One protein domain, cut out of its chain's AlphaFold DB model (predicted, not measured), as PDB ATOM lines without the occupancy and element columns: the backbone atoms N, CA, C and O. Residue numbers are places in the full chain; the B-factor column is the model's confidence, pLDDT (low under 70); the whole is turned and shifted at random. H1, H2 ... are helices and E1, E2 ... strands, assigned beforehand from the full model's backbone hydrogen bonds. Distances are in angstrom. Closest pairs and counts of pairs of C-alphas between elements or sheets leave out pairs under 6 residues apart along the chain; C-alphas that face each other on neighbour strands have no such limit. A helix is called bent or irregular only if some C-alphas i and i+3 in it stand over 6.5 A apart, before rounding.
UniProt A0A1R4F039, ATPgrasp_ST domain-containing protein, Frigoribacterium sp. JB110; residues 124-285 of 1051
ATOM      1  N   THR A 124      25.605 -33.919 -18.524       49.78
ATOM      2  CA  THR A 124      26.661 -32.900 -18.498       49.78
ATOM      3  C   THR A 124      27.284 -32.824 -17.097       49.78
ATOM      4  O   THR A 124      26.563 -32.951 -16.106       49.78
ATOM      5  N   PRO A 125      28.614 -32.646 -16.952       45.75
ATOM      6  CA  PRO A 125      29.284 -32.833 -15.662       45.75
ATOM      7  C   PRO A 125      29.062 -31.745 -14.593       45.75
ATOM      8  O   PRO A 125      29.927 -31.626 -13.721       45.75
ATOM      9  N   ASP A 126      27.936 -31.027 -14.583       48.09
ATOM     10  CA  ASP A 126      27.541 -30.054 -13.547       48.09
ATOM     11  C   ASP A 126      27.026 -30.748 -12.265       48.09
ATOM     12  O   ASP A 126      25.921 -30.535 -11.764       48.09
ATOM     13  N   ASP A 127      27.896 -31.626 -11.754       56.06
ATOM     14  CA  ASP A 127      28.062 -32.148 -10.389       56.06
ATOM     15  C   ASP A 127      26.863 -32.660  -9.584       56.06
ATOM     16  O   ASP A 127      27.029 -33.006  -8.414       56.06
ATOM     17  N   THR A 128      25.688 -32.775 -10.190       71.06
ATOM     18  CA  THR A 128      24.443 -32.991  -9.456       71.06
ATOM     19  C   THR A 128      24.212 -34.459  -9.080       71.06
ATOM     20  O   THR A 128      23.845 -35.295  -9.908       71.06
ATOM     21  N   ILE A 129      24.386 -34.767  -7.791       81.62
ATOM     22  CA  ILE A 129      24.066 -36.062  -7.169       81.62
ATOM     23  C   ILE A 129      22.926 -35.879  -6.173       81.62
ATOM     24  O   ILE A 129      23.013 -35.084  -5.242       81.62
ATOM     25  N   ILE A 130      21.873 -36.672  -6.317       86.62
ATOM     26  CA  ILE A 130      20.736 -36.673  -5.402       86.62
ATOM     27  C   ILE A 130      21.022 -37.668  -4.279       86.62
ATOM     28  O   ILE A 130      21.092 -38.877  -4.504       86.62
ATOM     29  N   ARG A 131      21.166 -37.183  -3.048       89.06
ATOM     30  CA  ARG A 131      21.213 -38.032  -1.854       89.06
ATOM     31  C   ARG A 131      19.813 -38.190  -1.287       89.06
ATOM     32  O   ARG A 131      19.236 -37.225  -0.801       89.06
ATOM     33  N   MET A 132      19.314 -39.420  -1.274       92.56
ATOM     34  CA  MET A 132      18.058 -39.798  -0.628       92.56
ATOM     35  C   MET A 132      18.336 -40.411   0.744       92.56
ATOM     36  O   MET A 132      19.134 -41.343   0.867       92.56
ATOM     37  N   TYR A 133      17.660 -39.926   1.781       92.62
ATOM     38  CA  TYR A 133      17.727 -40.471   3.135       92.62
ATOM     39  C   TYR A 133      16.545 -41.398   3.387       92.62
ATOM     40  O   TYR A 133      15.392 -40.986   3.297       92.62
ATOM     41  N   ILE A 134      16.825 -42.659   3.712       93.56
ATOM     42  CA  ILE A 134      15.823 -43.727   3.686       93.56
ATOM     43  C   ILE A 134      15.689 -44.353   5.062       93.56
ATOM     44  O   ILE A 134      16.639 -44.946   5.584       93.56
ATOM     45  N   GLY A 135      14.494 -44.248   5.633       90.12
ATOM     46  CA  GLY A 135      14.117 -44.926   6.866       90.12
ATOM     47  C   GLY A 135      13.271 -46.157   6.587       90.12
ATOM     48  O   GLY A 135      12.503 -46.199   5.630       90.12
ATOM     49  N   ARG A 136      13.405 -47.172   7.439       88.19
ATOM     50  CA  ARG A 136      12.604 -48.395   7.363       88.19
ATOM     51  C   ARG A 136      11.777 -48.620   8.637       88.19
ATOM     52  O   ARG A 136      12.316 -48.608   9.750       88.19
ATOM     53  N   SER A 137      10.470 -48.815   8.461       81.81
ATOM     54  CA  SER A 137       9.558 -49.406   9.449       81.81
ATOM     55  C   SER A 137       9.593 -50.939   9.345       81.81
ATOM     56  O   SER A 137      10.331 -51.492   8.533       81.81
ATOM     57  N   ASP A 138       8.843 -51.660  10.180       68.88
ATOM     58  CA  ASP A 138       8.897 -53.127  10.147       68.88
ATOM     59  C   ASP A 138       8.450 -53.687   8.771       68.88
ATOM     60  O   ASP A 138       9.082 -54.608   8.244       68.88
ATOM     61  N   ASP A 139       7.486 -53.026   8.116       75.88
ATOM     62  CA  ASP A 139       6.872 -53.491   6.864       75.88
ATOM     63  C   ASP A 139       7.327 -52.762   5.585       75.88
ATOM     64  O   ASP A 139       7.244 -53.353   4.511       75.88
ATOM     65  N   ALA A 140       7.842 -51.523   5.656       88.38
ATOM     66  CA  ALA A 140       8.187 -50.735   4.460       88.38
ATOM     67  C   ALA A 140       9.410 -49.814   4.634       88.38
ATOM     68  O   ALA A 140       9.716 -49.339   5.730       88.38
ATOM     69  N   ALA A 141      10.089 -49.519   3.525       91.00
ATOM     70  CA  ALA A 141      11.098 -48.470   3.416       91.00
ATOM     71  C   ALA A 141      10.497 -47.208   2.775       91.00
ATOM     72  O   ALA A 141       9.724 -47.309   1.826       91.00
ATOM     73  N   ARG A 142      10.875 -46.031   3.282       93.12
ATOM     74  CA  ARG A 142      10.479 -44.720   2.746       93.12
ATOM     75  C   ARG A 142      11.672 -43.788   2.601       93.12
ATOM     76  O   ARG A 142      12.539 -43.777   3.479       93.12
ATOM     77  N   VAL A 143      11.698 -42.995   1.534       93.19
ATOM     78  CA  VAL A 143      12.536 -41.794   1.443       93.19
ATOM     79  C   VAL A 143      11.898 -40.735   2.343       93.19
ATOM     80  O   VAL A 143      10.687 -40.545   2.336       93.19
ATOM     81  N   LEU A 144      12.705 -40.100   3.186       92.31
ATOM     82  CA  LEU A 144      12.236 -39.208   4.253       92.31
ATOM     83  C   LEU A 144      12.770 -37.779   4.130       92.31
ATOM     84  O   LEU A 144      12.276 -36.887   4.813       92.31
ATOM     85  N   ASP A 145      13.811 -37.602   3.321       91.12
ATOM     86  CA  ASP A 145      14.491 -36.347   3.010       91.12
ATOM     87  C   ASP A 145      15.365 -36.600   1.764       91.12
ATOM     88  O   ASP A 145      15.885 -37.714   1.594       91.12
ATOM     89  N   ALA A 146      15.530 -35.599   0.900       91.12
ATOM     90  CA  ALA A 146      16.519 -35.612  -0.167       91.12
ATOM     91  C   ALA A 146      17.283 -34.275  -0.274       91.12
ATOM     92  O   ALA A 146      16.729 -33.187  -0.112       91.12
ATOM     93  N   GLU A 147      18.579 -34.353  -0.593       88.12
ATOM     94  CA  GLU A 147      19.401 -33.191  -0.959       88.12
ATOM     95  C   GLU A 147      20.040 -33.383  -2.341       88.12
ATOM     96  O   GLU A 147      20.599 -34.437  -2.648       88.12
ATOM     97  N   MET A 148      19.984 -32.338  -3.161       86.25
ATOM     98  CA  MET A 148      20.799 -32.168  -4.355       86.25
ATOM     99  C   MET A 148      22.193 -31.706  -3.924       86.25
ATOM    100  O   MET A 148      22.344 -30.647  -3.317       86.25
ATOM    101  N   LEU A 149      23.209 -32.507  -4.210       82.00
ATOM    102  CA  LEU A 149      24.617 -32.209  -3.975       82.00
ATOM    103  C   LEU A 149      25.216 -31.714  -5.288       82.00
ATOM    104  O   LEU A 149      25.151 -32.451  -6.263       82.00
ATOM    105  N   ALA A 150      25.796 -30.516  -5.317       76.25
ATOM    106  CA  ALA A 150      26.383 -29.927  -6.523       76.25
ATOM    107  C   ALA A 150      27.712 -29.208  -6.223       76.25
ATOM    108  O   ALA A 150      28.055 -28.961  -5.060       76.25
ATOM    109  N   HIS A 151      28.458 -28.882  -7.282       70.75
ATOM    110  CA  HIS A 151      29.819 -28.329  -7.253       70.75
ATOM    111  C   HIS A 151      30.777 -29.184  -6.398       70.75
ATOM    112  O   HIS A 151      31.041 -28.902  -5.224       70.75
ATOM    113  N   ASP A 152      31.280 -30.266  -6.992       70.00
ATOM    114  CA  ASP A 152      32.212 -31.204  -6.378       70.00
ATOM    115  C   ASP A 152      33.610 -30.576  -6.322       70.00
ATOM    116  O   ASP A 152      34.327 -30.461  -7.320       70.00
ATOM    117  N   ALA A 153      34.048 -30.215  -5.117       62.47
ATOM    118  CA  ALA A 153      35.372 -29.662  -4.861       62.47
ATOM    119  C   ALA A 153      36.513 -30.593  -5.318       62.47
ATOM    120  O   ALA A 153      37.644 -30.139  -5.478       62.47
ATOM    121  N   LEU A 154      36.242 -31.885  -5.555       58.12
ATOM    122  CA  LEU A 154      37.212 -32.827  -6.116       58.12
ATOM    123  C   LEU A 154      37.335 -32.759  -7.650       58.12
ATOM    124  O   LEU A 154      38.335 -33.254  -8.165       58.12
ATOM    125  N   LYS A 155      36.383 -32.144  -8.371       55.19
ATOM    126  CA  LYS A 155      36.552 -31.757  -9.786       55.19
ATOM    127  C   LYS A 155      37.241 -30.402  -9.925       55.19
ATOM    128  O   LYS A 155      38.109 -30.253 -10.773       55.19
ATOM    129  N   LEU A 156      36.923 -29.442  -9.054       48.31
ATOM    130  CA  LEU A 156      37.598 -28.133  -9.016       48.31
ATOM    131  C   LEU A 156      39.082 -28.231  -8.607       48.31
ATOM    132  O   LEU A 156      39.841 -27.290  -8.807       48.31
ATOM    133  N   ALA A 157      39.502 -29.371  -8.052       46.12
ATOM    134  CA  ALA A 157      40.882 -29.680  -7.689       46.12
ATOM    135  C   ALA A 157      41.634 -30.512  -8.754       46.12
ATOM    136  O   ALA A 157      42.528 -31.289  -8.398       46.12
ATOM    137  N   VAL A 158      41.312 -30.361 -10.048       45.69
ATOM    138  CA  VAL A 158      42.276 -30.721 -11.106       45.69
ATOM    139  C   VAL A 158      43.554 -29.910 -10.849       45.69
ATOM    140  O   VAL A 158      43.460 -28.696 -10.663       45.69
ATOM    141  N   PRO A 159      44.746 -30.532 -10.776       42.50
ATOM    142  CA  PRO A 159      45.966 -29.779 -10.535       42.50
ATOM    143  C   PRO A 159      46.315 -28.944 -11.766       42.50
ATOM    144  O   PRO A 159      46.773 -29.494 -12.767       42.50
ATOM    145  N   ASP A 160      46.172 -27.625 -11.658       32.16
ATOM    146  CA  ASP A 160      46.938 -26.718 -12.506       32.16
ATOM    147  C   ASP A 160      48.436 -26.986 -12.291       32.16
ATOM    148  O   ASP A 160      48.950 -26.966 -11.170       32.16
ATOM    149  N   ASP A 161      49.082 -27.297 -13.411       36.75
ATOM    150  CA  ASP A 161      50.506 -27.327 -13.739       36.75
ATOM    151  C   ASP A 161      51.566 -27.627 -12.639       36.75
ATOM    152  O   ASP A 161      51.790 -26.899 -11.670       36.75
ATOM    153  N   LYS A 162      52.370 -28.669 -12.899       38.00
ATOM    154  CA  LYS A 162      53.805 -28.769 -12.534       38.00
ATOM    155  C   LYS A 162      54.242 -28.416 -11.098       38.00
ATOM    156  O   LYS A 162      55.349 -27.910 -10.895       38.00
ATOM    157  N   ARG A 163      53.513 -28.819 -10.049       38.78
ATOM    158  CA  ARG A 163      54.178 -28.990  -8.737       38.78
ATOM    159  C   ARG A 163      55.108 -30.201  -8.782       38.78
ATOM    160  O   ARG A 163      54.652 -31.341  -8.833       38.78
ATOM    161  N   SER A 164      56.415 -29.946  -8.731       38.75
ATOM    162  CA  SER A 164      57.498 -30.938  -8.738       38.75
ATOM    163  C   SER A 164      57.532 -31.777  -7.452       38.75
ATOM    164  O   SER A 164      58.402 -31.656  -6.587       38.75
ATOM    165  N   VAL A 165      56.561 -32.677  -7.319       42.69
ATOM    166  CA  VAL A 165      56.539 -33.700  -6.275       42.69
ATOM    167  C   VAL A 165      57.712 -34.654  -6.523       42.69
ATOM    168  O   VAL A 165      57.689 -35.452  -7.458       42.69
ATOM    169  N   SER A 166      58.758 -34.561  -5.696       45.09
ATOM    170  CA  SER A 166      59.965 -35.390  -5.833       45.09
ATOM    171  C   SER A 166      59.635 -36.890  -5.837       45.09
ATOM    172  O   SER A 166      58.640 -37.307  -5.236       45.09
ATOM    173  N   ARG A 167      60.484 -37.717  -6.479       49.72
ATOM    174  CA  ARG A 167      60.261 -39.172  -6.681       49.72
ATOM    175  C   ARG A 167      59.718 -39.900  -5.437       49.72
ATOM    176  O   ARG A 167      58.820 -40.718  -5.573       49.72
ATOM    177  N   GLY A 168      60.203 -39.570  -4.235       46.94
ATOM    178  CA  GLY A 168      59.770 -40.202  -2.979       46.94
ATOM    179  C   GLY A 168      58.529 -39.606  -2.291       46.94
ATOM    180  O   GLY A 168      58.091 -40.149  -1.280       46.94
ATOM    181  N   SER A 169      57.970 -38.488  -2.763       50.12
ATOM    182  CA  SER A 169      56.845 -37.795  -2.106       50.12
ATOM    183  C   SER A 169      55.475 -38.282  -2.602       50.12
ATOM    184  O   SER A 169      54.583 -38.528  -1.788       50.12
ATOM    185  N   PHE A 170      55.344 -38.530  -3.911       52.94
ATOM    186  CA  PHE A 170      54.112 -38.997  -4.568       52.94
ATOM    187  C   PHE A 170      53.592 -40.309  -3.955       52.94
ATOM    188  O   PHE A 170      52.424 -40.409  -3.585       52.94
ATOM    189  N   LEU A 171      54.498 -41.269  -3.737       52.59
ATOM    190  CA  LEU A 171      54.201 -42.571  -3.130       52.59
ATOM    191  C   LEU A 171      53.994 -42.503  -1.602       52.59
ATOM    192  O   LEU A 171      53.265 -43.315  -1.047       52.59
ATOM    193  N   ARG A 172      54.581 -41.523  -0.893       48.66
ATOM    194  CA  ARG A 172      54.439 -41.384   0.576       48.66
ATOM    195  C   ARG A 172      53.170 -40.644   1.011       48.66
ATOM    196  O   ARG A 172      52.717 -40.798   2.151       48.66
ATOM    197  N   ARG A 173      52.601 -39.802   0.148       52.50
ATOM    198  CA  ARG A 173      51.320 -39.113   0.367       52.50
ATOM    199  C   ARG A 173      50.567 -39.001  -0.966       52.50
ATOM    200  O   ARG A 173      50.609 -37.929  -1.564       52.50
ATOM    201  N   PRO A 174      49.859 -40.058  -1.411       53.69
ATOM    202  CA  PRO A 174      49.097 -40.000  -2.655       53.69
ATOM    203  C   PRO A 174      48.054 -38.866  -2.583       53.69
ATOM    204  O   PRO A 174      47.197 -38.902  -1.692       53.69
ATOM    205  N   PRO A 175      48.102 -37.862  -3.483       52.19
ATOM    206  CA  PRO A 175      47.218 -36.691  -3.432       52.19
ATOM    207  C   PRO A 175      45.754 -37.021  -3.776       52.19
ATOM    208  O   PRO A 175      44.854 -36.244  -3.482       52.19
ATOM    209  N   PHE A 176      45.506 -38.204  -4.341       57.03
ATOM    210  CA  PHE A 176      44.224 -38.652  -4.899       57.03
ATOM    211  C   PHE A 176      43.125 -38.985  -3.866       57.03
ATOM    212  O   PHE A 176      41.978 -39.241  -4.241       57.03
ATOM    213  N   PHE A 177      43.451 -39.010  -2.567       61.06
ATOM    214  CA  PHE A 177      42.535 -39.420  -1.491       61.06
ATOM    215  C   PHE A 177      42.403 -38.348  -0.405       61.06
ATOM    216  O   PHE A 177      43.109 -38.367   0.609       61.06
ATOM    217  N   ALA A 178      41.439 -37.446  -0.576       61.66
ATOM    218  CA  ALA A 178      41.092 -36.428   0.411       61.66
ATOM    219  C   ALA A 178      40.173 -37.000   1.510       61.66
ATOM    220  O   ALA A 178      38.968 -36.747   1.560       61.66
ATOM    221  N   LEU A 179      40.758 -37.801   2.407       55.72
ATOM    222  CA  LEU A 179      40.043 -38.564   3.446       55.72
ATOM    223  C   LEU A 179      39.197 -37.710   4.412       55.72
ATOM    224  O   LEU A 179      38.279 -38.247   5.038       55.72
ATOM    225  N   ASP A 180      39.487 -36.412   4.516       57.03
ATOM    226  CA  ASP A 180      38.807 -35.463   5.403       57.03
ATOM    227  C   ASP A 180      37.621 -34.727   4.729       57.03
ATOM    228  O   ASP A 180      36.805 -34.119   5.424       57.03
ATOM    229  N   HIS A 181      37.452 -34.818   3.401       58.59
ATOM    230  CA  HIS A 181      36.424 -34.069   2.650       58.59
ATOM    231  C   HIS A 181      35.019 -34.693   2.635       58.59
ATOM    232  O   HIS A 181      34.095 -34.088   2.100       58.59
ATOM    233  N   ALA A 182      34.791 -35.827   3.303       57.75
ATOM    234  CA  ALA A 182      33.484 -36.506   3.371       57.75
ATOM    235  C   ALA A 182      32.293 -35.623   3.832       57.75
ATOM    236  O   ALA A 182      31.134 -36.000   3.667       57.75
ATOM    237  N   ARG A 183      32.554 -34.455   4.442       57.94
ATOM    238  CA  ARG A 183      31.533 -33.450   4.799       57.94
ATOM    239  C   ARG A 183      31.505 -32.236   3.864       57.94
ATOM    240  O   ARG A 183      30.422 -31.716   3.615       57.94
ATOM    241  N   SER A 184      32.666 -31.820   3.357       64.50
ATOM    242  CA  SER A 184      32.895 -30.580   2.601       64.50
ATOM    243  C   SER A 184      33.082 -30.784   1.093       64.50
ATOM    244  O   SER A 184      33.510 -29.859   0.418       64.50
ATOM    245  N   ARG A 185      32.836 -31.994   0.571       70.62
ATOM    246  CA  ARG A 185      33.046 -32.333  -0.845       70.62
ATOM    247  C   ARG A 185      32.201 -31.486  -1.797       70.62
ATOM    248  O   ARG A 185      32.721 -31.032  -2.800       70.62
ATOM    249  N   PHE A 186      30.923 -31.308  -1.490       75.56
ATOM    250  CA  PHE A 186      29.993 -30.545  -2.320       75.56
ATOM    251  C   PHE A 186      29.826 -29.156  -1.724       75.56
ATOM    252  O   PHE A 186      29.453 -29.043  -0.549       75.56
ATOM    253  N   ALA A 187      30.146 -28.132  -2.514       70.56
ATOM    254  CA  ALA A 187      30.040 -26.737  -2.099       70.56
ATOM    255  C   ALA A 187      28.579 -26.266  -2.060       70.56
ATOM    256  O   ALA A 187      28.231 -25.439  -1.221       70.56
ATOM    257  N   VAL A 188      27.717 -26.842  -2.905       76.31
ATOM    258  CA  VAL A 188      26.279 -26.561  -2.942       76.31
ATOM    259  C   VAL A 188      25.493 -27.786  -2.487       76.31
ATOM    260  O   VAL A 188      25.801 -28.931  -2.830       76.31
ATOM    261  N   ARG A 189      24.470 -27.527  -1.671       82.62
ATOM    262  CA  ARG A 189      23.547 -28.519  -1.118       82.62
ATOM    263  C   ARG A 189      22.158 -27.909  -1.082       82.62
ATOM    264  O   ARG A 189      21.936 -26.986  -0.301       82.62
ATOM    265  N   VAL A 190      21.243 -28.409  -1.901       84.62
ATOM    266  CA  VAL A 190      19.889 -27.854  -2.025       84.62
ATOM    267  C   VAL A 190      18.868 -28.900  -1.562       84.62
ATOM    268  O   VAL A 190      18.900 -30.019  -2.070       84.62
ATOM    269  N   PRO A 191      17.997 -28.613  -0.575       86.75
ATOM    270  CA  PRO A 191      16.860 -29.484  -0.258       86.75
ATOM    271  C   PRO A 191      15.963 -29.710  -1.479       86.75
ATOM    272  O   PRO A 191      15.757 -28.790  -2.268       86.75
ATOM    273  N   LEU A 192      15.411 -30.915  -1.610       87.81
ATOM    274  CA  LEU A 192      14.484 -31.275  -2.681       87.81
ATOM    275  C   LEU A 192      13.124 -31.662  -2.106       87.81
ATOM    276  O   LEU A 192      13.042 -32.482  -1.192       87.81
ATOM    277  N   SER A 193      12.058 -31.126  -2.697       85.25
ATOM    278  CA  SER A 193      10.692 -31.579  -2.439       85.25
ATOM    279  C   SER A 193      10.569 -33.067  -2.770       85.25
ATOM    280  O   SER A 193      10.912 -33.483  -3.875       85.25
ATOM    281  N   LEU A 194      10.064 -33.882  -1.839       85.94
ATOM    282  CA  LEU A 194       9.897 -35.323  -2.072       85.94
ATOM    283  C   LEU A 194       8.799 -35.637  -3.101       85.94
ATOM    284  O   LEU A 194       8.888 -36.652  -3.790       85.94
ATOM    285  N   ASP A 195       7.805 -34.756  -3.231       78.00
ATOM    286  CA  ASP A 195       6.671 -34.938  -4.141       78.00
ATOM    287  C   ASP A 195       7.012 -34.512  -5.577       78.00
ATOM    288  O   ASP A 195       6.649 -35.193  -6.536       78.00
ATOM    289  N   THR A 196       7.725 -33.388  -5.729       78.56
ATOM    290  CA  THR A 196       8.004 -32.780  -7.042       78.56
ATOM    291  C   THR A 196       9.448 -32.933  -7.505       78.56
ATOM    292  O   THR A 196       9.707 -32.815  -8.694       78.56
ATOM    293  N   GLY A 197      10.407 -33.185  -6.611       80.38
ATOM    294  CA  GLY A 197      11.836 -33.160  -6.942       80.38
ATOM    295  C   GLY A 197      12.385 -31.765  -7.252       80.38
ATOM    296  O   GLY A 197      13.490 -31.667  -7.777       80.38
ATOM    297  N   ALA A 198      11.632 -30.699  -6.962       82.81
ATOM    298  CA  ALA A 198      12.074 -29.320  -7.157       82.81
ATOM    299  C   ALA A 198      12.927 -28.820  -5.969       82.81
ATOM    300  O   ALA A 198      12.649 -29.198  -4.821       82.81
ATOM    301  N   PRO A 199      13.929 -27.953  -6.212       83.62
ATOM    302  CA  PRO A 199      14.633 -27.181  -5.188       83.62
ATOM    303  C   PRO A 199      13.701 -26.465  -4.200       83.62
ATOM    304  O   PRO A 199      12.848 -25.670  -4.586       83.62
ATOM    305  N   VAL A 200      13.878 -26.697  -2.898       77.12
ATOM    306  CA  VAL A 200      13.097 -25.997  -1.866       77.12
ATOM    307  C   VAL A 200      13.744 -24.645  -1.562       77.12
ATOM    308  O   VAL A 200      14.833 -24.587  -0.990       77.12
ATOM    309  N   GLY A 201      13.047 -23.556  -1.903       68.31
ATOM    310  CA  GLY A 201      13.455 -22.183  -1.580       68.31
ATOM    311  C   GLY A 201      14.142 -21.401  -2.707       68.31
ATOM    312  O   GLY A 201      14.844 -20.438  -2.409       68.31
ATOM    313  N   GLY A 202      13.952 -21.784  -3.974       64.25
ATOM    314  CA  GLY A 202      14.391 -21.008  -5.139       64.25
ATOM    315  C   GLY A 202      13.644 -21.400  -6.417       64.25
ATOM    316  O   GLY A 202      12.984 -22.436  -6.449       64.25
ATOM    317  N   ASP A 203      13.772 -20.579  -7.461       57.38
ATOM    318  CA  ASP A 203      13.087 -20.744  -8.754       57.38
ATOM    319  C   ASP A 203      13.780 -21.802  -9.635       57.38
ATOM    320  O   ASP A 203      14.415 -21.488 -10.641       57.38
ATOM    321  N   GLY A 204      13.726 -23.068  -9.211       65.00
ATOM    322  CA  GLY A 204      14.324 -24.201  -9.921       65.00
ATOM    323  C   GLY A 204      13.295 -25.242 -10.356       65.00
ATOM    324  O   GLY A 204      12.407 -25.607  -9.585       65.00
ATOM    325  N   ASP A 205      13.452 -25.759 -11.574       72.31
ATOM    326  CA  ASP A 205      12.571 -26.791 -12.120       72.31
ATOM    327  C   ASP A 205      12.670 -28.138 -11.365       72.31
ATOM    328  O   ASP A 205      13.722 -28.489 -10.816       72.31
ATOM    329  N   PRO A 206      11.586 -28.942 -11.360       76.81
ATOM    330  CA  PRO A 206      11.598 -30.346 -10.958       76.81
ATOM    331  C   PRO A 206      12.726 -31.171 -11.596       76.81
ATOM    332  O   PRO A 206      12.836 -31.249 -12.821       76.81
ATOM    333  N   LEU A 207      13.511 -31.888 -10.784       76.56
ATOM    334  CA  LEU A 207      14.510 -32.825 -11.302       76.56
ATOM    335  C   LEU A 207      13.838 -34.004 -12.027       76.56
ATOM    336  O   LEU A 207      13.174 -34.848 -11.413       76.56
ATOM    337  N   ALA A 208      14.044 -34.078 -13.346       74.12
ATOM    338  CA  ALA A 208      13.502 -35.124 -14.210       74.12
ATOM    339  C   ALA A 208      13.796 -36.531 -13.656       74.12
ATOM    340  O   ALA A 208      14.902 -36.830 -13.219       74.12
ATOM    341  N   GLY A 209      12.793 -37.412 -13.639       75.06
ATOM    342  CA  GLY A 209      12.935 -38.793 -13.155       75.06
ATOM    343  C   GLY A 209      12.986 -38.987 -11.628       75.06
ATOM    344  O   GLY A 209      12.788 -40.117 -11.172       75.06
ATOM    345  N   PHE A 210      13.154 -37.932 -10.815       84.31
ATOM    346  CA  PHE A 210      13.305 -38.034  -9.351       84.31
ATOM    347  C   PHE A 210      12.186 -38.844  -8.673       84.31
ATOM    348  O   PHE A 210      12.461 -39.819  -7.972       84.31
ATOM    349  N   ALA A 211      10.920 -38.509  -8.936       83.19
ATOM    350  CA  ALA A 211       9.777 -39.202  -8.336       83.19
ATOM    351  C   ALA A 211       9.677 -40.684  -8.768       83.19
ATOM    352  O   ALA A 211       9.172 -41.526  -8.023       83.19
ATOM    353  N   GLY A 212      10.182 -41.026  -9.960       83.69
ATOM    354  CA  GLY A 212      10.313 -42.412 -10.418       83.69
ATOM    355  C   GLY A 212      11.392 -43.170  -9.642       83.69
ATOM    356  O   GLY A 212      11.140 -44.279  -9.167       83.69
ATOM    357  N   ALA A 213      12.555 -42.543  -9.444       84.06
ATOM    358  CA  ALA A 213      13.656 -43.094  -8.659       84.06
ATOM    359  C   ALA A 213      13.262 -43.333  -7.193       84.06
ATOM    360  O   ALA A 213      13.513 -44.420  -6.671       84.06
ATOM    361  N   VAL A 214      12.571 -42.377  -6.556       89.31
ATOM    362  CA  VAL A 214      12.026 -42.522  -5.192       89.31
ATOM    363  C   VAL A 214      11.107 -43.743  -5.103       89.31
ATOM    364  O   VAL A 214      11.391 -44.660  -4.331       89.31
ATOM    365  N   ARG A 215      10.057 -43.818  -5.938       88.38
ATOM    366  CA  ARG A 215       9.110 -44.953  -5.928       88.38
ATOM    367  C   ARG A 215       9.804 -46.294  -6.145       88.38
ATOM    368  O   ARG A 215       9.468 -47.273  -5.478       88.38
ATOM    369  N   HIS A 216      10.769 -46.351  -7.062       88.38
ATOM    370  CA  HIS A 216      11.491 -47.585  -7.336       88.38
ATOM    371  C   HIS A 216      12.360 -48.007  -6.144       88.38
ATOM    372  O   HIS A 216      12.254 -49.145  -5.689       88.38
ATOM    373  N   ILE A 217      13.158 -47.095  -5.587       88.50
ATOM    374  CA  ILE A 217      14.036 -47.382  -4.447       88.50
ATOM    375  C   ILE A 217      13.224 -47.780  -3.203       88.50
ATOM    376  O   ILE A 217      13.608 -48.727  -2.515       88.50
ATOM    377  N   GLU A 218      12.088 -47.131  -2.928       91.62
ATOM    378  CA  GLU A 218      11.193 -47.526  -1.831       91.62
ATOM    379  C   GLU A 218      10.628 -48.937  -2.011       91.62
ATOM    380  O   GLU A 218      10.676 -49.733  -1.069       91.62
ATOM    381  N   ARG A 219      10.121 -49.265  -3.209       90.50
ATOM    382  CA  ARG A 219       9.593 -50.600  -3.539       90.50
ATOM    383  C   ARG A 219      10.654 -51.669  -3.284       90.50
ATOM    384  O   ARG A 219      10.416 -52.601  -2.519       90.50
ATOM    385  N   VAL A 220      11.838 -51.481  -3.864       84.94
ATOM    386  CA  VAL A 220      12.962 -52.424  -3.798       84.94
ATOM    387  C   VAL A 220      13.451 -52.612  -2.354       84.94
ATOM    388  O   VAL A 220      13.628 -53.732  -1.876       84.94
ATOM    389  N   LEU A 221      13.635 -51.518  -1.606       86.88
ATOM    390  CA  LEU A 221      14.140 -51.568  -0.229       86.88
ATOM    391  C   LEU A 221      13.089 -51.969   0.819       86.88
ATOM    392  O   LEU A 221      13.455 -52.200   1.980       86.88
ATOM    393  N   SER A 222      11.812 -52.069   0.434       86.69
ATOM    394  CA  SER A 222      10.730 -52.593   1.280       86.69
ATOM    395  C   SER A 222      10.718 -54.122   1.369       86.69
ATOM    396  O   SER A 222      10.155 -54.661   2.325       86.69
ATOM    397  N   ASP A 223      11.414 -54.827   0.470       78.88
ATOM    398  CA  ASP A 223      11.521 -56.290   0.497       78.88
ATOM    399  C   ASP A 223      11.985 -56.833   1.869       78.88
ATOM    400  O   ASP A 223      12.775 -56.203   2.577       78.88
ATOM    401  N   ARG A 224      11.491 -58.006   2.287       68.88
ATOM    402  CA  ARG A 224      11.746 -58.571   3.630       68.88
ATOM    403  C   ARG A 224      13.193 -59.048   3.849       68.88
ATOM    404  O   ARG A 224      13.607 -59.222   5.004       68.88
ATOM    405  N   SER A 225      13.975 -59.240   2.788       62.41
ATOM    406  CA  SER A 225      15.421 -59.499   2.851       62.41
ATOM    407  C   SER A 225      16.220 -58.258   3.292       62.41
ATOM    408  O   SER A 225      17.233 -58.382   3.996       62.41
ATOM    409  N   CYS A 226      15.731 -57.051   2.977       69.75
ATOM    410  CA  CYS A 226      16.375 -55.776   3.286       69.75
ATOM    411  C   CYS A 226      16.344 -55.453   4.788       69.75
ATOM    412  O   CYS A 226      15.343 -55.000   5.340       69.75
ATOM    413  N   ARG A 227      17.484 -55.615   5.474       71.38
ATOM    414  CA  ARG A 227      17.607 -55.351   6.923       71.38
ATOM    415  C   ARG A 227      18.437 -54.111   7.243       71.38
ATOM    416  O   ARG A 227      19.639 -54.202   7.504       71.38
ATOM    417  N   PHE A 228      17.767 -52.965   7.319       80.69
ATOM    418  CA  PHE A 228      18.330 -51.697   7.790       80.69
ATOM    419  C   PHE A 228      17.316 -50.914   8.647       80.69
ATOM    420  O   PHE A 228      16.197 -51.368   8.857       80.69
ATOM    421  N   VAL A 229      17.738 -49.767   9.194       82.81
ATOM    422  CA  VAL A 229      16.868 -48.846   9.960       82.81
ATOM    423  C   VAL A 229      16.877 -47.457   9.334       82.81
ATOM    424  O   VAL A 229      15.824 -46.866   9.137       82.81
ATOM    425  N   PHE A 230      18.072 -46.945   9.025       87.31
ATOM    426  CA  PHE A 230      18.272 -45.678   8.334       87.31
ATOM    427  C   PHE A 230      19.562 -45.754   7.510       87.31
ATOM    428  O   PHE A 230      20.600 -46.156   8.049       87.31
ATOM    429  N   ILE A 231      19.487 -45.418   6.226       89.31
ATOM    430  CA  ILE A 231      20.604 -45.397   5.266       89.31
ATOM    431  C   ILE A 231      20.488 -44.158   4.373       89.31
ATOM    432  O   ILE A 231      19.481 -43.456   4.421       89.31
ATOM    433  N   SER A 232      21.504 -43.891   3.557       89.00
ATOM    434  CA  SER A 232      21.376 -42.978   2.424       89.00
ATOM    435  C   SER A 232      21.747 -43.702   1.143       89.00
ATOM    436  O   SER A 232      22.632 -44.563   1.151       89.00
ATOM    437  N   VAL A 233      21.041 -43.364   0.074       89.25
ATOM    438  CA  VAL A 233      21.286 -43.838  -1.285       89.25
ATOM    439  C   VAL A 233      21.607 -42.604  -2.111       89.25
ATOM    440  O   VAL A 233      20.788 -41.693  -2.211       89.25
ATOM    441  N   ASP A 234      22.820 -42.562  -2.644       86.19
ATOM    442  CA  ASP A 234      23.300 -41.455  -3.463       86.19
ATOM    443  C   ASP A 234      23.098 -41.863  -4.928       86.19
ATOM    444  O   ASP A 234      23.578 -42.928  -5.325       86.19
ATOM    445  N   VAL A 235      22.371 -41.069  -5.721       85.19
ATOM    446  CA  VAL A 235      22.058 -41.362  -7.130       85.19
ATOM    447  C   VAL A 235      22.475 -40.231  -8.067       85.19
ATOM    448  O   VAL A 235      22.361 -39.056  -7.730       85.19
ATOM    449  N   ALA A 236      22.937 -40.591  -9.260       79.62
ATOM    450  CA  ALA A 236      23.123 -39.681 -10.385       79.62
ATOM    451  C   ALA A 236      21.954 -39.856 -11.362       79.62
ATOM    452  O   ALA A 236      21.497 -40.986 -11.561       79.62
ATOM    453  N   VAL A 237      21.473 -38.761 -11.952       73.69
ATOM    454  CA  VAL A 237      20.281 -38.733 -12.817       73.69
ATOM    455  C   VAL A 237      20.621 -38.057 -14.147       73.69
ATOM    456  O   VAL A 237      21.386 -37.093 -14.175       73.69
ATOM    457  N   GLY A 238      20.115 -38.604 -15.250       69.31
ATOM    458  CA  GLY A 238      20.376 -38.135 -16.611       69.31
ATOM    459  C   GLY A 238      19.280 -37.207 -17.119       69.31
ATOM    460  O   GLY A 238      18.188 -37.156 -16.552       69.31
ATOM    461  N   ALA A 239      19.554 -36.509 -18.223       64.31
ATOM    462  CA  ALA A 239      18.581 -35.633 -18.883       64.31
ATOM    463  C   ALA A 239      17.303 -36.374 -19.337       64.31
ATOM    464  O   ALA A 239      16.238 -35.775 -19.445       64.31
ATOM    465  N   ASP A 240      17.392 -37.690 -19.544       64.62
ATOM    466  CA  ASP A 240      16.287 -38.587 -19.895       64.62
ATOM    467  C   ASP A 240      15.506 -39.143 -18.683       64.62
ATOM    468  O   ASP A 240      14.623 -39.990 -18.837       64.62
ATOM    469  N   GLY A 241      15.841 -38.714 -17.461       66.50
ATOM    470  CA  GLY A 241      15.212 -39.171 -16.221       66.50
ATOM    471  C   GLY A 241      15.591 -40.590 -15.775       66.50
ATOM    472  O   GLY A 241      15.059 -41.064 -14.765       66.50
ATOM    473  N   ARG A 242      16.511 -41.288 -16.461       75.25
ATOM    474  CA  ARG A 242      17.118 -42.521 -15.921       75.25
ATOM    475  C   ARG A 242      18.102 -42.166 -14.804       75.25
ATOM    476  O   ARG A 242      18.630 -41.059 -14.745       75.25
ATOM    477  N   TYR A 243      18.349 -43.109 -13.894       78.62
ATOM    478  CA  TYR A 243      19.238 -42.897 -12.750       78.62
ATOM    479  C   TYR A 243      20.135 -44.107 -12.468       78.62
ATOM    480  O   TYR A 243      19.781 -45.248 -12.766       78.62
ATOM    481  N   ARG A 244      21.290 -43.853 -11.844       79.31
ATOM    482  CA  ARG A 244      22.212 -44.869 -11.313       79.31
ATOM    483  C   ARG A 244      22.549 -44.583  -9.854       79.31
ATOM    484  O   ARG A 244      22.673 -43.433  -9.448       79.31
ATOM    485  N   ILE A 245      22.728 -45.635  -9.063       80.94
ATOM    486  CA  ILE A 245      23.144 -45.587  -7.661       80.94
ATOM    487  C   ILE A 245      24.673 -45.508  -7.583       80.94
ATOM    488  O   ILE A 245      25.382 -46.441  -7.962       80.94
ATOM    489  N   VAL A 246      25.157 -44.402  -7.024       77.75
ATOM    490  CA  VAL A 246      26.571 -44.088  -6.784       77.75
ATOM    491  C   VAL A 246      27.066 -44.710  -5.471       77.75
ATOM    492  O   VAL A 246      28.179 -45.232  -5.420       77.75
ATOM    493  N   ASP A 247      26.257 -44.689  -4.403       77.12
ATOM    494  CA  ASP A 247      26.588 -45.325  -3.115       77.12
ATOM    495  C   ASP A 247      25.353 -45.674  -2.278       77.12
ATOM    496  O   ASP A 247      24.276 -45.099  -2.439       77.12
ATOM    497  N   ILE A 248      25.533 -46.608  -1.339       80.88
ATOM    498  CA  ILE A 248      24.556 -46.964  -0.307       80.88
ATOM    499  C   ILE A 248      25.262 -46.965   1.055       80.88
ATOM    500  O   ILE A 248      25.881 -47.949   1.483       80.88
ATOM    501  N   ALA A 249      25.144 -45.849   1.774       77.31
ATOM    502  CA  ALA A 249      25.839 -45.632   3.033       77.31
ATOM    503  C   ALA A 249      25.021 -46.133   4.235       77.31
ATOM    504  O   ALA A 249      24.077 -45.499   4.705       77.31
ATOM    505  N   ALA A 250      25.475 -47.233   4.844       72.56
ATOM    506  CA  ALA A 250      24.913 -47.767   6.094       72.56
ATOM    507  C   ALA A 250      25.149 -46.879   7.343       72.56
ATOM    508  O   ALA A 250      24.754 -47.243   8.450       72.56
ATOM    509  N   ASN A 251      25.861 -45.757   7.196       72.12
ATOM    510  CA  ASN A 251      25.985 -44.694   8.197       72.12
ATOM    511  C   ASN A 251      25.935 -43.353   7.441       72.12
ATOM    512  O   ASN A 251      26.995 -42.893   7.005       72.12
ATOM    513  N   PRO A 252      24.742 -42.764   7.248       79.19
ATOM    514  CA  PRO A 252      24.573 -41.550   6.453       79.19
ATOM    515  C   PRO A 252      25.378 -40.368   6.991       79.19
ATOM    516  O   PRO A 252      25.587 -40.231   8.201       79.19
ATOM    517  N   VAL A 253      25.809 -39.490   6.087       73.12
ATOM    518  CA  VAL A 253      26.350 -38.174   6.448       73.12
ATOM    519  C   VAL A 253      25.164 -37.240   6.703       73.12
ATOM    520  O   VAL A 253      24.233 -37.216   5.909       73.12
ATOM    521  N   HIS A 254      25.178 -36.495   7.810       77.06
ATOM    522  CA  HIS A 254      24.144 -35.492   8.106       77.06
ATOM    523  C   HIS A 254      24.153 -34.389   7.029       77.06
ATOM    524  O   HIS A 254      25.262 -33.980   6.655       77.06
ATOM    525  N   PRO A 255      22.994 -33.882   6.563       71.88
ATOM    526  CA  PRO A 255      22.951 -32.709   5.690       71.88
ATOM    527  C   PRO A 255      23.638 -31.548   6.421       71.88
ATOM    528  O   PRO A 255      23.295 -31.219   7.551       71.88
ATOM    529  N   GLY A 256      24.728 -31.019   5.864       64.75
ATOM    530  CA  GLY A 256      25.683 -30.238   6.667       64.75
ATOM    531  C   GLY A 256      25.181 -28.854   7.089       64.75
ATOM    532  O   GLY A 256      25.476 -28.410   8.195       64.75
ATOM    533  N   ALA A 257      24.445 -28.190   6.194       63.66
ATOM    534  CA  ALA A 257      24.051 -26.785   6.307       63.66
ATOM    535  C   ALA A 257      22.609 -26.570   6.807       63.66
ATOM    536  O   ALA A 257      22.218 -25.433   7.049       63.66
ATOM    537  N   ARG A 258      21.825 -27.643   6.970       74.81
ATOM    538  CA  ARG A 258      20.428 -27.601   7.426       74.81
ATOM    539  C   ARG A 258      20.097 -28.773   8.351       74.81
ATOM    540  O   ARG A 258      20.833 -29.757   8.408       74.81
ATOM    541  N   SER A 259      18.974 -28.671   9.056       75.50
ATOM    542  CA  SER A 259      18.323 -29.840   9.655       75.50
ATOM    543  C   SER A 259      17.826 -30.809   8.581       75.50
ATOM    544  O   SER A 259      17.704 -30.452   7.406       75.50
ATOM    545  N   PHE A 260      17.520 -32.033   9.007       82.94
ATOM    546  CA  PHE A 260      16.670 -32.920   8.220       82.94
ATOM    547  C   PHE A 260      15.272 -32.302   8.042       82.94
ATOM    548  O   PHE A 260      14.834 -31.496   8.865       82.94
ATOM    549  N   ASP A 261      14.562 -32.709   7.000       80.88
ATOM    550  CA  ASP A 261      13.173 -32.315   6.781       80.88
ATOM    551  C   ASP A 261      12.246 -32.972   7.810       80.88
ATOM    552  O   ASP A 261      12.574 -33.998   8.416       80.88
ATOM    553  N   GLN A 262      11.055 -32.399   8.001       81.50
ATOM    554  CA  GLN A 262      10.126 -32.814   9.053       81.50
ATOM    555  C   GLN A 262       9.831 -34.335   9.082       81.50
ATOM    556  O   GLN A 262       9.812 -34.883  10.185       81.50
ATOM    557  N   PRO A 263       9.663 -35.065   7.954       82.50
ATOM    558  CA  PRO A 263       9.460 -36.517   7.981       82.50
ATOM    559  C   PRO A 263      10.700 -37.292   8.454       82.50
ATOM    560  O   PRO A 263      10.582 -38.220   9.259       82.50
ATOM    561  N   ALA A 264      11.901 -36.899   8.016       83.50
ATOM    562  CA  ALA A 264      13.157 -37.494   8.471       83.50
ATOM    563  C   ALA A 264      13.469 -37.146   9.928       83.50
ATOM    564  O   ALA A 264      13.868 -38.039  10.679       83.50
ATOM    565  N   GLU A 265      13.233 -35.909  10.369       84.19
ATOM    566  CA  GLU A 265      13.310 -35.549  11.786       84.19
ATOM    567  C   GLU A 265      12.299 -36.339  12.606       84.19
ATOM    568  O   GLU A 265      12.692 -36.924  13.607       84.19
ATOM    569  N   GLN A 266      11.035 -36.443  12.190       85.19
ATOM    570  CA  GLN A 266      10.031 -37.234  12.903       85.19
ATOM    571  C   GLN A 266      10.395 -38.717  12.945       85.19
ATOM    572  O   GLN A 266      10.266 -39.324  14.004       85.19
ATOM    573  N   PHE A 267      10.902 -39.315  11.865       86.44
ATOM    574  CA  PHE A 267      11.342 -40.714  11.862       86.44
ATOM    575  C   PHE A 267      12.588 -40.927  12.724       86.44
ATOM    576  O   PHE A 267      12.630 -41.858  13.532       86.44
ATOM    577  N   LEU A 268      13.609 -40.076  12.597       82.06
ATOM    578  CA  LEU A 268      14.831 -40.166  13.396       82.06
ATOM    579  C   LEU A 268      14.555 -39.850  14.860       82.06
ATOM    580  O   LEU A 268      15.116 -40.519  15.722       82.06
ATOM    581  N   LEU A 269      13.660 -38.911  15.161       80.12
ATOM    582  CA  LEU A 269      13.168 -38.614  16.499       80.12
ATOM    583  C   LEU A 269      12.268 -39.736  17.006       80.12
ATOM    584  O   LEU A 269      12.370 -40.053  18.178       80.12
ATOM    585  N   ALA A 270      11.467 -40.406  16.180       79.88
ATOM    586  CA  ALA A 270      10.668 -41.565  16.575       79.88
ATOM    587  C   ALA A 270      11.556 -42.780  16.842       79.88
ATOM    588  O   ALA A 270      11.399 -43.412  17.879       79.88
ATOM    589  N   LYS A 271      12.558 -43.070  16.003       80.88
ATOM    590  CA  LYS A 271      13.563 -44.122  16.234       80.88
ATOM    591  C   LYS A 271      14.558 -43.751  17.328       80.88
ATOM    592  O   LYS A 271      15.048 -44.644  18.021       80.88
ATOM    593  N   TRP A 272      14.816 -42.467  17.571       73.00
ATOM    594  CA  TRP A 272      15.557 -41.987  18.735       73.00
ATOM    595  C   TRP A 272      14.693 -42.043  19.986       73.00
ATOM    596  O   TRP A 272      15.208 -42.495  20.985       73.00
ATOM    597  N   ILE A 273      13.404 -41.704  19.964       71.50
ATOM    598  CA  ILE A 273      12.452 -41.847  21.078       71.50
ATOM    599  C   ILE A 273      12.165 -43.318  21.335       71.50
ATOM    600  O   ILE A 273      12.046 -43.680  22.489       71.50
ATOM    601  N   GLU A 274      12.134 -44.192  20.335       72.00
ATOM    602  CA  GLU A 274      12.059 -45.645  20.487       72.00
ATOM    603  C   GLU A 274      13.366 -46.134  21.107       72.00
ATOM    604  O   GLU A 274      13.359 -46.696  22.196       72.00
ATOM    605  N   THR A 275      14.518 -45.790  20.525       70.31
ATOM    606  CA  THR A 275      15.843 -46.089  21.088       70.31
ATOM    607  C   THR A 275      16.050 -45.443  22.456       70.31
ATOM    608  O   THR A 275      16.821 -45.978  23.241       70.31
ATOM    609  N   GLN A 276      15.378 -44.344  22.800       59.44
ATOM    610  CA  GLN A 276      15.430 -43.647  24.087       59.44
ATOM    611  C   GLN A 276      14.313 -44.076  25.025       59.44
ATOM    612  O   GLN A 276      14.508 -43.904  26.215       59.44
ATOM    613  N   ARG A 277      13.224 -44.705  24.572       63.72
ATOM    614  CA  ARG A 277      12.195 -45.426  25.349       63.72
ATOM    615  C   ARG A 277      12.631 -46.853  25.612       63.72
ATOM    616  O   ARG A 277      12.267 -47.393  26.640       63.72
ATOM    617  N   ASP A 278      13.485 -47.428  24.782       59.03
ATOM    618  CA  ASP A 278      14.149 -48.704  24.994       59.03
ATOM    619  C   ASP A 278      15.436 -48.470  25.793       59.03
ATOM    620  O   ASP A 278      15.629 -49.077  26.851       59.03
ATOM    621  N   ARG A 279      16.248 -47.458  25.442       50.59
ATOM    622  CA  ARG A 279      17.273 -46.939  26.358       50.59
ATOM    623  C   ARG A 279      16.657 -46.395  27.630       50.59
ATOM    624  O   ARG A 279      17.406 -46.490  28.580       50.59
ATOM    625  N   SER A 280      15.385 -45.961  27.724       45.50
ATOM    626  CA  SER A 280      14.701 -45.542  28.974       45.50
ATOM    627  C   SER A 280      13.908 -46.640  29.686       45.50
ATOM    628  O   SER A 280      13.995 -46.732  30.902       45.50
ATOM    629  N   ALA A 281      13.356 -47.646  29.035       48.94
ATOM    630  CA  ALA A 281      13.074 -48.919  29.698       48.94
ATOM    631  C   ALA A 281      14.380 -49.436  30.348       48.94
ATOM    632  O   ALA A 281      14.415 -49.907  31.496       48.94
ATOM    633  N   ARG A 282      15.517 -49.169  29.687       44.00
ATOM    634  CA  ARG A 282      16.872 -49.294  30.233       44.00
ATOM    635  C   ARG A 282      17.375 -48.066  31.046       44.00
ATOM    636  O   ARG A 282      18.335 -48.296  31.765       44.00
ATOM    637  N   ALA A 283      16.763 -46.860  31.068       38.22
ATOM    638  CA  ALA A 283      17.269 -45.551  31.601       38.22
ATOM    639  C   ALA A 283      16.248 -44.644  32.358       38.22
ATOM    640  O   ALA A 283      16.609 -44.137  33.397       38.22
ATOM    641  N   ALA A 284      14.943 -44.657  32.121       41.19
ATOM    642  CA  ALA A 284      13.959 -44.781  33.213       41.19
ATOM    643  C   ALA A 284      14.139 -46.097  34.028       41.19
ATOM    644  O   ALA A 284      13.352 -46.425  34.911       41.19
ATOM    645  N   SER A 285      15.265 -46.809  33.848       43.09
ATOM    646  CA  SER A 285      15.951 -47.533  34.919       43.09
ATOM    647  C   SER A 285      17.407 -47.069  35.296       43.09
ATOM    648  O   SER A 285      17.904 -47.563  36.305       43.09
TER     649      SER A 285
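This is residues 124 to 285 of the 1051 residues of the protein "ATPgrasp_ST domain-containing protein" of Frigoribacterium sp. JB110 (UniProt A0A1R4F039). A strongly twisted sheet of five strands has H2 packed on one face, while H3 packs on the other face with its residues 262 to 271 and then runs out of the body, residues 277 to 283 standing free. At the opposite end of the longest axis, the link between E2 and E3 makes a wide loop that holds the short H1, and its residues 160 to 174 stick out. The 162 printed residues have three named helices and five named strands in the order E1 E2 H1 E3 H2 E4 E5 H3; the sheet's order is E3 E2 E1 E4 E5, all antiparallel. The class is mixed, helices and strands, with under half of the residues in named elements. The whole is loose, with a radius of gyration of the C-alphas of 19.2 A and spans of 61 by 45 by 33 A.

E1, residues 129 to 136, begins at C-alpha 129 (24.066, -36.062, -7.169) and is 22.2 A long. E2, residues 141 to 152, is 29.0 A long and bends by 60 degrees at residue 144. H1, residues 167 to 170, begins at C-alpha 167 (60.261, -39.172, -6.681); it is irregular, but only just: C-alphas 167 and 170 are 6.5 A apart. E3 is residues 186 to 191, 13.3 A, and H2 residues 210 to 221, 16.3 A. E4, residues 230 to 237, is 22.4 A long, and E5, residues 243 to 249, 17.3 A. H3, residues 262 to 281, is 26.3 A long and ends at C-alpha 281 (13.074, -48.919, 29.698).

E1 and E2 form a hairpin, with N 131 and O 147 at 2.8 A. E3 is the antiparallel neighbour of E2, with N 148 and O 190 at 2.8 A. E1 and E4 are antiparallel at 151 degrees, with N 130 and O 235 at 2.8 A. E4 and E5 form a hairpin, with N 234 and O 247 at 2.9 A. The sheet and its helices make three layers, helices on both faces of a sheet: H3 on one face, H2 on the other. The closest C-alphas of H2 and E2 are those of Glu 218 and Ala 141, 5.3 A. The closest of H3 and E2 are those of Ala 264 and Leu 144, 4.6 A. H3, at a height of 11.9 A over the sheet, runs slantwise to the strands, at 42 degrees to E1 on the local plane. H2 and H3 are apart, and H1 is not on the sheet. In H2 and H3 every O i to N i+4 pair is within hydrogen-bond range; H1 is too short for such a pair.

The two C-alphas farthest apart, those of Lys 162 and Ser 285, are 63.5 A apart. The printed part has no cut. The links E2 to H1, H1 to E3, E3 to H2 and E5 to H3 are long. The mean pLDDT of the printed part is 71.4, and 60 residues are under 70, among them residues 153 to 184 and 276 to 285.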